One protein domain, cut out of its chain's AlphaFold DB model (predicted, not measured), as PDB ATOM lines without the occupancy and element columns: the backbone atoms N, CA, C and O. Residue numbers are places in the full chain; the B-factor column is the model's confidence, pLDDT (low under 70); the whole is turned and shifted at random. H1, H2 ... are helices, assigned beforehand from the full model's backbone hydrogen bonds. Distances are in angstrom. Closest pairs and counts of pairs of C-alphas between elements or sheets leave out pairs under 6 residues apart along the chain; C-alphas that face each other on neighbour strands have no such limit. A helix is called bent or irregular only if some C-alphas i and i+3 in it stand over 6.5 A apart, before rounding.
ATOM      1  N   ILE A   7     -34.800  39.755 -13.680       87.81
ATOM      2  CA  ILE A   7     -34.271  38.936 -12.582       87.81
ATOM      3  C   ILE A   7     -35.339  38.019 -11.944       87.81
ATOM      4  O   ILE A   7     -35.076  36.824 -11.833       87.81
ATOM      5  N   PRO A   8     -36.549  38.487 -11.569       88.06
ATOM      6  CA  PRO A   8     -37.575  37.605 -11.002       88.06
ATOM      7  C   PRO A   8     -38.054  36.524 -11.979       88.06
ATOM      8  O   PRO A   8     -38.316  35.398 -11.563       88.06
ATOM      9  N   LEU A   9     -38.126  36.833 -13.278       87.88
ATOM     10  CA  LEU A   9     -38.496  35.854 -14.303       87.88
ATOM     11  C   LEU A   9     -37.409  34.782 -14.452       87.88
ATOM     12  O   LEU A   9     -37.720  33.597 -14.518       87.88
ATOM     13  N   LEU A  10     -36.137  35.191 -14.449       88.75
ATOM     14  CA  LEU A  10     -34.990  34.285 -14.496       88.75
ATOM     15  C   LEU A  10     -34.983  33.327 -13.294       88.75
ATOM     16  O   LEU A  10     -34.793  32.122 -13.462       88.75
ATOM     17  N   LEU A  11     -35.224  33.851 -12.089       89.69
ATOM     18  CA  LEU A  11     -35.300  33.044 -10.869       89.69
ATOM     19  C   LEU A  11     -36.462  32.049 -10.921       89.69
ATOM     20  O   LEU A  11     -36.281  30.887 -10.563       89.69
ATOM     21  N   LEU A  12     -37.623  32.468 -11.427       88.81
ATOM     22  CA  LEU A  12     -38.791  31.603 -11.581       88.81
ATOM     23  C   LEU A  12     -38.534  30.467 -12.581       88.81
ATOM     24  O   LEU A  12     -38.822  29.310 -12.282       88.81
ATOM     25  N   VAL A  13     -37.933  30.772 -13.734       85.88
ATOM     26  CA  VAL A  13     -37.543  29.756 -14.727       85.88
ATOM     27  C   VAL A  13     -36.526  28.780 -14.136       85.88
ATOM     28  O   VAL A  13     -36.651  27.573 -14.324       85.88
ATOM     29  N   THR A  14     -35.558  29.279 -13.365       84.19
ATOM     30  CA  THR A  14     -34.545  28.444 -12.701       84.19
ATOM     31  C   THR A  14     -35.175  27.521 -11.654       84.19
ATOM     32  O   THR A  14     -34.866  26.332 -11.610       84.19
ATOM     33  N   ALA A  15     -36.107  28.030 -10.844       83.31
ATOM     34  CA  ALA A  15     -36.825  27.240  -9.847       83.31
ATOM     35  C   ALA A  15     -37.694  26.145 -10.492       83.31
ATOM     36  O   ALA A  15     -37.702  25.004 -10.024       83.31
ATOM     37  N   LEU A  16     -38.374  26.458 -11.600       82.25
ATOM     38  CA  LEU A  16     -39.122  25.469 -12.382       82.25
ATOM     39  C   LEU A  16     -38.194  24.425 -13.009       82.25
ATOM     40  O   LEU A  16     -38.501  23.239 -12.970       82.25
ATOM     41  N   PHE A  17     -37.037  24.834 -13.529       78.19
ATOM     42  CA  PHE A  17     -36.055  23.916 -14.103       78.19
ATOM     43  C   PHE A  17     -35.503  22.927 -13.067       78.19
ATOM     44  O   PHE A  17     -35.354  21.748 -13.369       78.19
ATOM     45  N   ILE A  18     -35.242  23.370 -11.834       76.19
ATOM     46  CA  ILE A  18     -34.741  22.491 -10.764       76.19
ATOM     47  C   ILE A  18     -35.836  21.534 -10.268       76.19
ATOM     48  O   ILE A  18     -35.553  20.366 -10.024       76.19
ATOM     49  N   THR A  19     -37.079  22.008 -10.131       74.56
ATOM     50  CA  THR A  19     -38.192  21.200  -9.594       74.56
ATOM     51  C   THR A  19     -38.779  20.221 -10.612       74.56
ATOM     52  O   THR A  19     -39.089  19.090 -10.251       74.56
ATOM     53  N   TYR A  20     -38.890  20.611 -11.887       69.06
ATOM     54  CA  TYR A  20     -39.404  19.754 -12.964       69.06
ATOM     55  C   TYR A  20     -38.310  19.047 -13.770       69.06
ATOM     56  O   TYR A  20     -38.616  18.117 -14.517       69.06
ATOM     57  N   GLY A  21     -37.042  19.441 -13.624       59.81
ATOM     58  CA  GLY A  21     -35.916  18.811 -14.319       59.81
ATOM     59  C   GLY A  21     -35.703  17.346 -13.934       59.81
ATOM     60  O   GLY A  21     -35.200  16.576 -14.748       59.81
ATOM     61  N   ASP A  22     -36.148  16.930 -12.743       57.09
ATOM     62  CA  ASP A  22     -36.074  15.526 -12.309       57.09
ATOM     63  C   ASP A  22     -37.085  14.625 -13.055       57.09
ATOM     64  O   ASP A  22     -36.862  13.425 -13.202       57.09
ATOM     65  N   SER A  23     -38.148  15.207 -13.634       57.09
ATOM     66  CA  SER A  23     -39.117  14.502 -14.495       57.09
ATOM     67  C   SER A  23     -38.661  14.377 -15.954       57.09
ATOM     68  O   SER A  23     -39.319  13.708 -16.752       57.09
ATOM     69  N   TRP A  24     -37.542  15.001 -16.342       57.62
ATOM     70  CA  TRP A  24     -37.015  14.937 -17.707       57.62
ATOM     71  C   TRP A  24     -36.145  13.687 -17.882       57.62
ATOM     72  O   TRP A  24     -34.927  13.740 -18.050       57.62
ATOM     73  N   THR A  25     -36.795  12.526 -17.916       54.91
ATOM     74  CA  THR A  25     -36.208  11.218 -18.266       54.91
ATOM     75  C   THR A  25     -35.744  11.110 -19.733       54.91
ATOM     76  O   THR A  25     -35.383  10.027 -20.187       54.91
ATOM     77  N   PHE A  26     -35.693  12.227 -20.470       56.88
ATOM     78  CA  PHE A  26     -35.352  12.322 -21.897       56.88
ATOM     79  C   PHE A  26     -34.040  13.064 -22.190       56.88
ATOM     80  O   PHE A  26     -33.796  13.474 -23.324       56.88
ATOM     81  N   LEU A  27     -33.157  13.246 -21.205       55.50
ATOM     82  CA  LEU A  27     -31.838  13.800 -21.502       55.50
ATOM     83  C   LEU A  27     -30.963  12.754 -22.221       55.50
ATOM     84  O   LEU A  27     -30.745  11.661 -21.682       55.50
ATOM     85  N   PRO A  28     -30.438  13.060 -23.427       59.47
ATOM     86  CA  PRO A  28     -29.610  12.128 -24.174       59.47
ATOM     87  C   PRO A  28     -28.380  11.739 -23.348       59.47
ATOM     88  O   PRO A  28     -27.808  12.557 -22.621       59.47
ATOM     89  N   LYS A  29     -27.961  10.472 -23.476       57.19
ATOM     90  CA  LYS A  29     -26.833   9.837 -22.763       57.19
ATOM     91  C   LYS A  29     -25.630  10.760 -22.450       57.19
ATOM     92  O   LYS A  29     -25.155  10.682 -21.316       57.19
ATOM     93  N   PRO A  30     -25.140  11.646 -23.349       57.94
ATOM     94  CA  PRO A  30     -24.051  12.578 -23.027       57.94
ATOM     95  C   PRO A  30     -24.346  13.520 -21.851       57.94
ATOM     96  O   PRO A  30     -23.490  13.687 -20.985       57.94
ATOM     97  N   ALA A  31     -25.553  14.084 -21.760       60.22
ATOM     98  CA  ALA A  31     -25.935  14.966 -20.655       60.22
ATOM     99  C   ALA A  31     -26.028  14.193 -19.330       60.22
ATOM    100  O   ALA A  31     -25.602  14.680 -18.279       60.22
ATOM    101  N   ARG A  32     -26.497  12.939 -19.390       57.88
ATOM    102  CA  ARG A  32     -26.515  12.039 -18.230       57.88
ATOM    103  C   ARG A  32     -25.099  11.719 -17.743       57.88
ATOM    104  O   ARG A  32     -24.846  11.770 -16.543       57.88
ATOM    105  N   ASN A  33     -24.165  11.456 -18.656       61.06
ATOM    106  CA  ASN A  33     -22.766  11.177 -18.321       61.06
ATOM    107  C   ASN A  33     -22.048  12.409 -17.754       61.06
ATOM    108  O   ASN A  33     -21.340  12.286 -16.760       61.06
ATOM    109  N   ALA A  34     -22.281  13.599 -18.314       67.06
ATOM    110  CA  ALA A  34     -21.731  14.845 -17.781       67.06
ATOM    111  C   ALA A  34     -22.225  15.123 -16.350       67.06
ATOM    112  O   ALA A  34     -21.432  15.487 -15.483       67.06
ATOM    113  N   SER A  35     -23.512  14.870 -16.080       61.09
ATOM    114  CA  SER A  35     -24.089  14.972 -14.733       61.09
ATOM    115  C   SER A  35     -23.464  13.975 -13.747       61.09
ATOM    116  O   SER A  35     -23.187  14.321 -12.600       61.09
ATOM    117  N   LEU A  36     -23.187  12.740 -14.178       64.00
ATOM    118  CA  LEU A  36     -22.497  11.750 -13.342       64.00
ATOM    119  C   LEU A  36     -21.050  12.160 -13.039       64.00
ATOM    120  O   LEU A  36     -20.605  12.019 -11.900       64.00
ATOM    121  N   THR A  37     -20.327  12.687 -14.028       69.94
ATOM    122  CA  THR A  37     -18.939  13.139 -13.860       69.94
ATOM    123  C   THR A  37     -18.846  14.334 -12.917       69.94
ATOM    124  O   THR A  37     -18.020  14.322 -12.004       69.94
ATOM    125  N   SER A  38     -19.719  15.335 -13.063       68.06
ATOM    126  CA  SER A  38     -19.720  16.504 -12.175       68.06
ATOM    127  C   SER A  38     -20.082  16.134 -10.736       68.06
ATOM    128  O   SER A  38     -19.427  16.589  -9.803       68.06
ATOM    129  N   ARG A  39     -21.055  15.232 -10.539       67.38
ATOM    130  CA  ARG A  39     -21.400  14.704  -9.210       67.38
ATOM    131  C   ARG A  39     -20.221  13.978  -8.568       67.38
ATOM    132  O   ARG A  39     -19.938  14.225  -7.404       67.38
ATOM    133  N   LYS A  40     -19.510  13.123  -9.312       66.44
ATOM    134  CA  LYS A  40     -18.316  12.424  -8.803       66.44
ATOM    135  C   LYS A  40     -17.189  13.389  -8.440       66.44
ATOM    136  O   LYS A  40     -16.545  13.186  -7.420       66.44
ATOM    137  N   PHE A  41     -16.986  14.439  -9.230       74.62
ATOM    138  CA  PHE A  41     -16.006  15.480  -8.929       74.62
ATOM    139  C   PHE A  41     -16.352  16.226  -7.633       74.62
ATOM    140  O   PHE A  41     -15.521  16.319  -6.737       74.62
ATOM    141  N   VAL A  42     -17.600  16.682  -7.485       70.50
ATOM    142  CA  VAL A  42     -18.052  17.406  -6.284       70.50
ATOM    143  C   VAL A  42     -18.038  16.511  -5.041       70.50
ATOM    144  O   VAL A  42     -17.600  16.945  -3.981       70.50
ATOM    145  N   VAL A  43     -18.456  15.248  -5.163       65.44
ATOM    146  CA  VAL A  43     -18.361  14.264  -4.072       65.44
ATOM    147  C   VAL A  43     -16.901  13.965  -3.719       65.44
ATOM    148  O   VAL A  43     -16.592  13.795  -2.546       65.44
ATOM    149  N   GLY A  44     -15.995  13.941  -4.701       66.00
ATOM    150  CA  GLY A  44     -14.560  13.738  -4.482       66.00
ATOM    151  C   GLY A  44     -13.859  14.905  -3.780       66.00
ATOM    152  O   GLY A  44     -12.846  14.694  -3.125       66.00
ATOM    153  N   LEU A  45     -14.410  16.120  -3.872       73.88
ATOM    154  CA  LEU A  45     -13.948  17.286  -3.111       73.88
ATOM    155  C   LEU A  45     -14.503  17.325  -1.682       73.88
ATOM    156  O   LEU A  45     -14.087  18.165  -0.882       73.88
ATOM    157  N   TRP A  46     -15.446  16.441  -1.349       71.25
ATOM    158  CA  TRP A  46     -16.007  16.381  -0.013       71.25
ATOM    159  C   TRP A  46     -15.025  15.683   0.937       71.25
ATOM    160  O   TRP A  46     -14.540  14.591   0.629       71.25
ATOM    161  N   PRO A  47     -14.724  16.268   2.106       69.06
ATOM    162  CA  PRO A  47     -13.874  15.609   3.082       69.06
ATOM    163  C   PRO A  47     -14.453  14.253   3.512       69.06
ATOM    164  O   PRO A  47     -15.665  14.118   3.699       69.06
ATOM    165  N   SER A  48     -13.585  13.268   3.749       64.12
ATOM    166  CA  SER A  48     -13.960  11.880   4.078       64.12
ATOM    167  C   SER A  48     -14.872  11.731   5.306       64.12
ATOM    168  O   SER A  48     -15.565  10.722   5.433       64.12
ATOM    169  N   TRP A  49     -14.907  12.734   6.188       67.81
ATOM    170  CA  TRP A  49     -15.751  12.771   7.385       67.81
ATOM    171  C   TRP A  49     -17.217  13.145   7.124       67.81
ATOM    172  O   TRP A  49     -18.071  12.867   7.961       67.81
ATOM    173  N   VAL A  50     -17.544  13.732   5.971       68.88
ATOM    174  CA  VAL A  50     -18.932  13.966   5.546       68.88
ATOM    175  C   VAL A  50     -19.145  13.119   4.304       68.88
ATOM    176  O   VAL A  50     -19.026  13.583   3.178       68.88
ATOM    177  N   LYS A  51     -19.413  11.827   4.515       63.41
ATOM    178  CA  LYS A  51     -19.755  10.912   3.427       63.41
ATOM    179  C   LYS A  51     -21.170  11.248   2.950       63.41
ATOM    180  O   LYS A  51     -22.120  10.999   3.699       63.41
ATOM    181  N   PRO A  52     -21.356  11.796   1.736       60.25
ATOM    182  CA  PRO A  52     -22.697  12.009   1.224       60.25
ATOM    183  C   PRO A  52     -23.396  10.653   1.086       60.25
ATOM    184  O   PRO A  52     -22.816   9.675   0.607       60.25
ATOM    185  N   ARG A  53     -24.647  10.582   1.548       63.44
ATOM    186  CA  ARG A  53     -25.486   9.388   1.414       63.44
ATOM    187  C   ARG A  53     -25.707   9.127  -0.075       63.44
ATOM    188  O   ARG A  53     -26.262   9.978  -0.766       63.44
ATOM    189  N   ASP A  54     -25.279   7.968  -0.567       66.25
ATOM    190  CA  ASP A  54     -25.473   7.605  -1.969       66.25
ATOM    191  C   ASP A  54     -26.949   7.281  -2.230       66.25
ATOM    192  O   ASP A  54     -27.434   6.175  -1.985       66.25
ATOM    193  N   LEU A  55     -27.683   8.280  -2.717       65.19
ATOM    194  CA  LEU A  55     -29.099   8.157  -3.059       65.19
ATOM    195  C   LEU A  55     -29.326   7.259  -4.286       65.19
ATOM    196  O   LEU A  55     -30.442   6.791  -4.500       65.19
ATOM    197  N   ASN A  56     -28.283   6.983  -5.078       74.31
ATOM    198  CA  ASN A  56     -28.372   6.091  -6.232       74.31
ATOM    199  C   ASN A  56     -28.087   4.633  -5.868       74.31
ATOM    200  O   ASN A  56     -28.308   3.765  -6.707       74.31
ATOM    201  N   GLN A  57     -27.657   4.342  -4.636       72.75
ATOM    202  CA  GLN A  57     -27.350   2.977  -4.213       72.75
ATOM    203  C   GLN A  57     -28.557   2.044  -4.373       72.75
ATOM    204  O   GLN A  57     -28.393   0.895  -4.770       72.75
ATOM    205  N   LYS A  58     -29.776   2.544  -4.120       73.00
ATOM    206  CA  LYS A  58     -31.011   1.785  -4.354       73.00
ATOM    207  C   LYS A  58     -31.200   1.475  -5.841       73.00
ATOM    208  O   LYS A  58     -31.363   0.322  -6.198       73.00
ATOM    209  N   ARG A  59     -31.054   2.484  -6.704       75.38
ATOM    210  CA  ARG A  59     -31.151   2.316  -8.162       75.38
ATOM    211  C   ARG A  59     -30.114   1.326  -8.694       75.38
ATOM    212  O   ARG A  59     -30.425   0.568  -9.601       75.38
ATOM    213  N   GLN A  60     -28.890   1.348  -8.166       77.12
ATOM    214  CA  GLN A  60     -27.850   0.418  -8.598       77.12
ATOM    215  C   GLN A  60     -28.208  -1.022  -8.223       77.12
ATOM    216  O   GLN A  60     -28.103  -1.894  -9.071       77.12
ATOM    217  N   ARG A  61     -28.735  -1.248  -7.011       79.50
ATOM    218  CA  ARG A  61     -29.267  -2.559  -6.610       79.50
ATOM    219  C   ARG A  61     -30.417  -3.006  -7.506       79.50
ATOM    220  O   ARG A  61     -30.388  -4.132  -7.973       79.50
ATOM    221  N   ASP A  62     -31.361  -2.115  -7.804       78.75
ATOM    222  CA  ASP A  62     -32.485  -2.428  -8.694       78.75
ATOM    223  C   ASP A  62     -31.983  -2.826 -10.102       78.75
ATOM    224  O   ASP A  62     -32.506  -3.750 -10.715       78.75
ATOM    225  N   ILE A  63     -30.937  -2.168 -10.624       81.44
ATOM    226  CA  ILE A  63     -30.301  -2.531 -11.905       81.44
ATOM    227  C   ILE A  63     -29.601  -3.891 -11.812       81.44
ATOM    228  O   ILE A  63     -29.757  -4.711 -12.715       81.44
ATOM    229  N   ASP A  64     -28.838  -4.129 -10.748       81.50
ATOM    230  CA  ASP A  64     -28.089  -5.371 -10.555       81.50
ATOM    231  C   ASP A  64     -29.051  -6.568 -10.377       81.50
ATOM    232  O   ASP A  64     -28.819  -7.643 -10.933       81.50
ATOM    233  N   GLU A  65     -30.183  -6.376  -9.690       79.94
ATOM    234  CA  GLU A  65     -31.263  -7.365  -9.568       79.94
ATOM    235  C   GLU A  65     -31.924  -7.667 -10.922       79.94
ATOM    236  O   GLU A  65     -32.156  -8.833 -11.250       79.94
ATOM    237  N   LEU A  66     -32.167  -6.641 -11.745       77.44
ATOM    238  CA  LEU A  66     -32.706  -6.800 -13.102       77.44
ATOM    239  C   LEU A  66     -31.723  -7.485 -14.063       77.44
ATOM    240  O   LEU A  66     -32.160  -8.172 -14.980       77.44
ATOM    241  N   GLN A  67     -30.412  -7.306 -13.874       74.62
ATOM    242  CA  GLN A  67     -29.377  -8.001 -14.652       74.62
ATOM    243  C   GLN A  67     -29.174  -9.449 -14.198       74.62
ATOM    244  O   GLN A  67     -28.828 -10.302 -15.014       74.62
ATOM    245  N   THR A  68     -29.382  -9.727 -12.910       68.56
ATOM    246  CA  THR A  68     -29.207 -11.066 -12.329       68.56
ATOM    247  C   THR A  68     -30.447 -11.940 -12.517       68.56
ATOM    248  O   THR A  68     -30.318 -13.158 -12.596       68.56
ATOM    249  N   SER A  69     -31.644 -11.351 -12.627       63.81
ATOM    250  CA  SER A  69     -32.842 -12.093 -13.025       63.81
ATOM    251  C   SER A  69     -32.771 -12.446 -14.513       63.81
ATOM    252  O   SER A  69     -32.875 -11.544 -15.348       63.81
TER     253      SER A  69
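What this domain is: This is residues 7 to 69 of the 74 residues of an uncharacterized protein of Microcoleaceae bacterium UBA9251 (UniProt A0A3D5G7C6). Three separate helices are strung out along an open, stretched chain, with H1 as an arm at one end of the longest axis and H3 as an arm at the other. Between them along that axis stands H2, set off to one side and running across it, and the long link after H2, residues 45 to 56, folds back toward the start of H3; there is no packed core, and no helix touches another. The printed part has 63 residues with three named helices, in the order H1, H2, H3, and no named strand; the class is all helix, with 45 residues in the helices. The whole is only just loose, close to extended, with a radius of gyration of the C-alphas of 15.7 A and spans of 49 by 33 by 19 A.

Where its parts are: The longest helix, H1, holds residues 7 to 23 and measures 25.0 A from first to last C-alpha; it begins with C-alpha 7 at (-34.271, 38.936, -12.582). H1 is irregular, but only just: C-alphas 19 and 22 are 6.6 A apart, where about 5 A is found in a regular helix, and its line is a rough one. H2 holds residues 29 to 44 and measures 22.4 A, with C-alpha 29 at (-26.833, 9.837, -22.763). H3 holds residues 57 to 68, measures 16.3 A and ends with C-alpha 68 at (-29.207, -11.066, -12.329).

How they stand to each other: H1 is apart from H2, with no C-alpha of the one within 8 A of the other. By the same test H2 is apart from H3, and H1 is apart from H3. The N-to-C direction of H1 is (-0.06, -1.00, -0.02), that of H2 (0.48, 0.15, 0.86) and that of H3 (-0.06, -0.83, -0.56). Residues 7 to 42, of which 7 to 23 belong to H1 and 29 to 42 to H2, stand free, with no C-alpha 8 or more residues away along the chain within 10 A. Residues 44 to 50 and residues 55 to 69, of which 57 to 68 belong to H3, stand free too. In H2 and H3 every O i to N i+4 pair is within hydrogen-bond range; in H1 11 of 13 are.

The domain as a whole: The two C-alphas farthest apart are those of Ile 7 and Ser 69, the first and last printed residues, at 51.1 A. The printed part has no cut. The link from H1 to H2 is tight, with 5 residues, and the link from H2 to H3 is long, with 12 residues. The mean pLDDT of the printed part is 70.6, and 34 residues are under 70: residues 20 to 40, 43 to 44, 47 to 55 and 68 to 69.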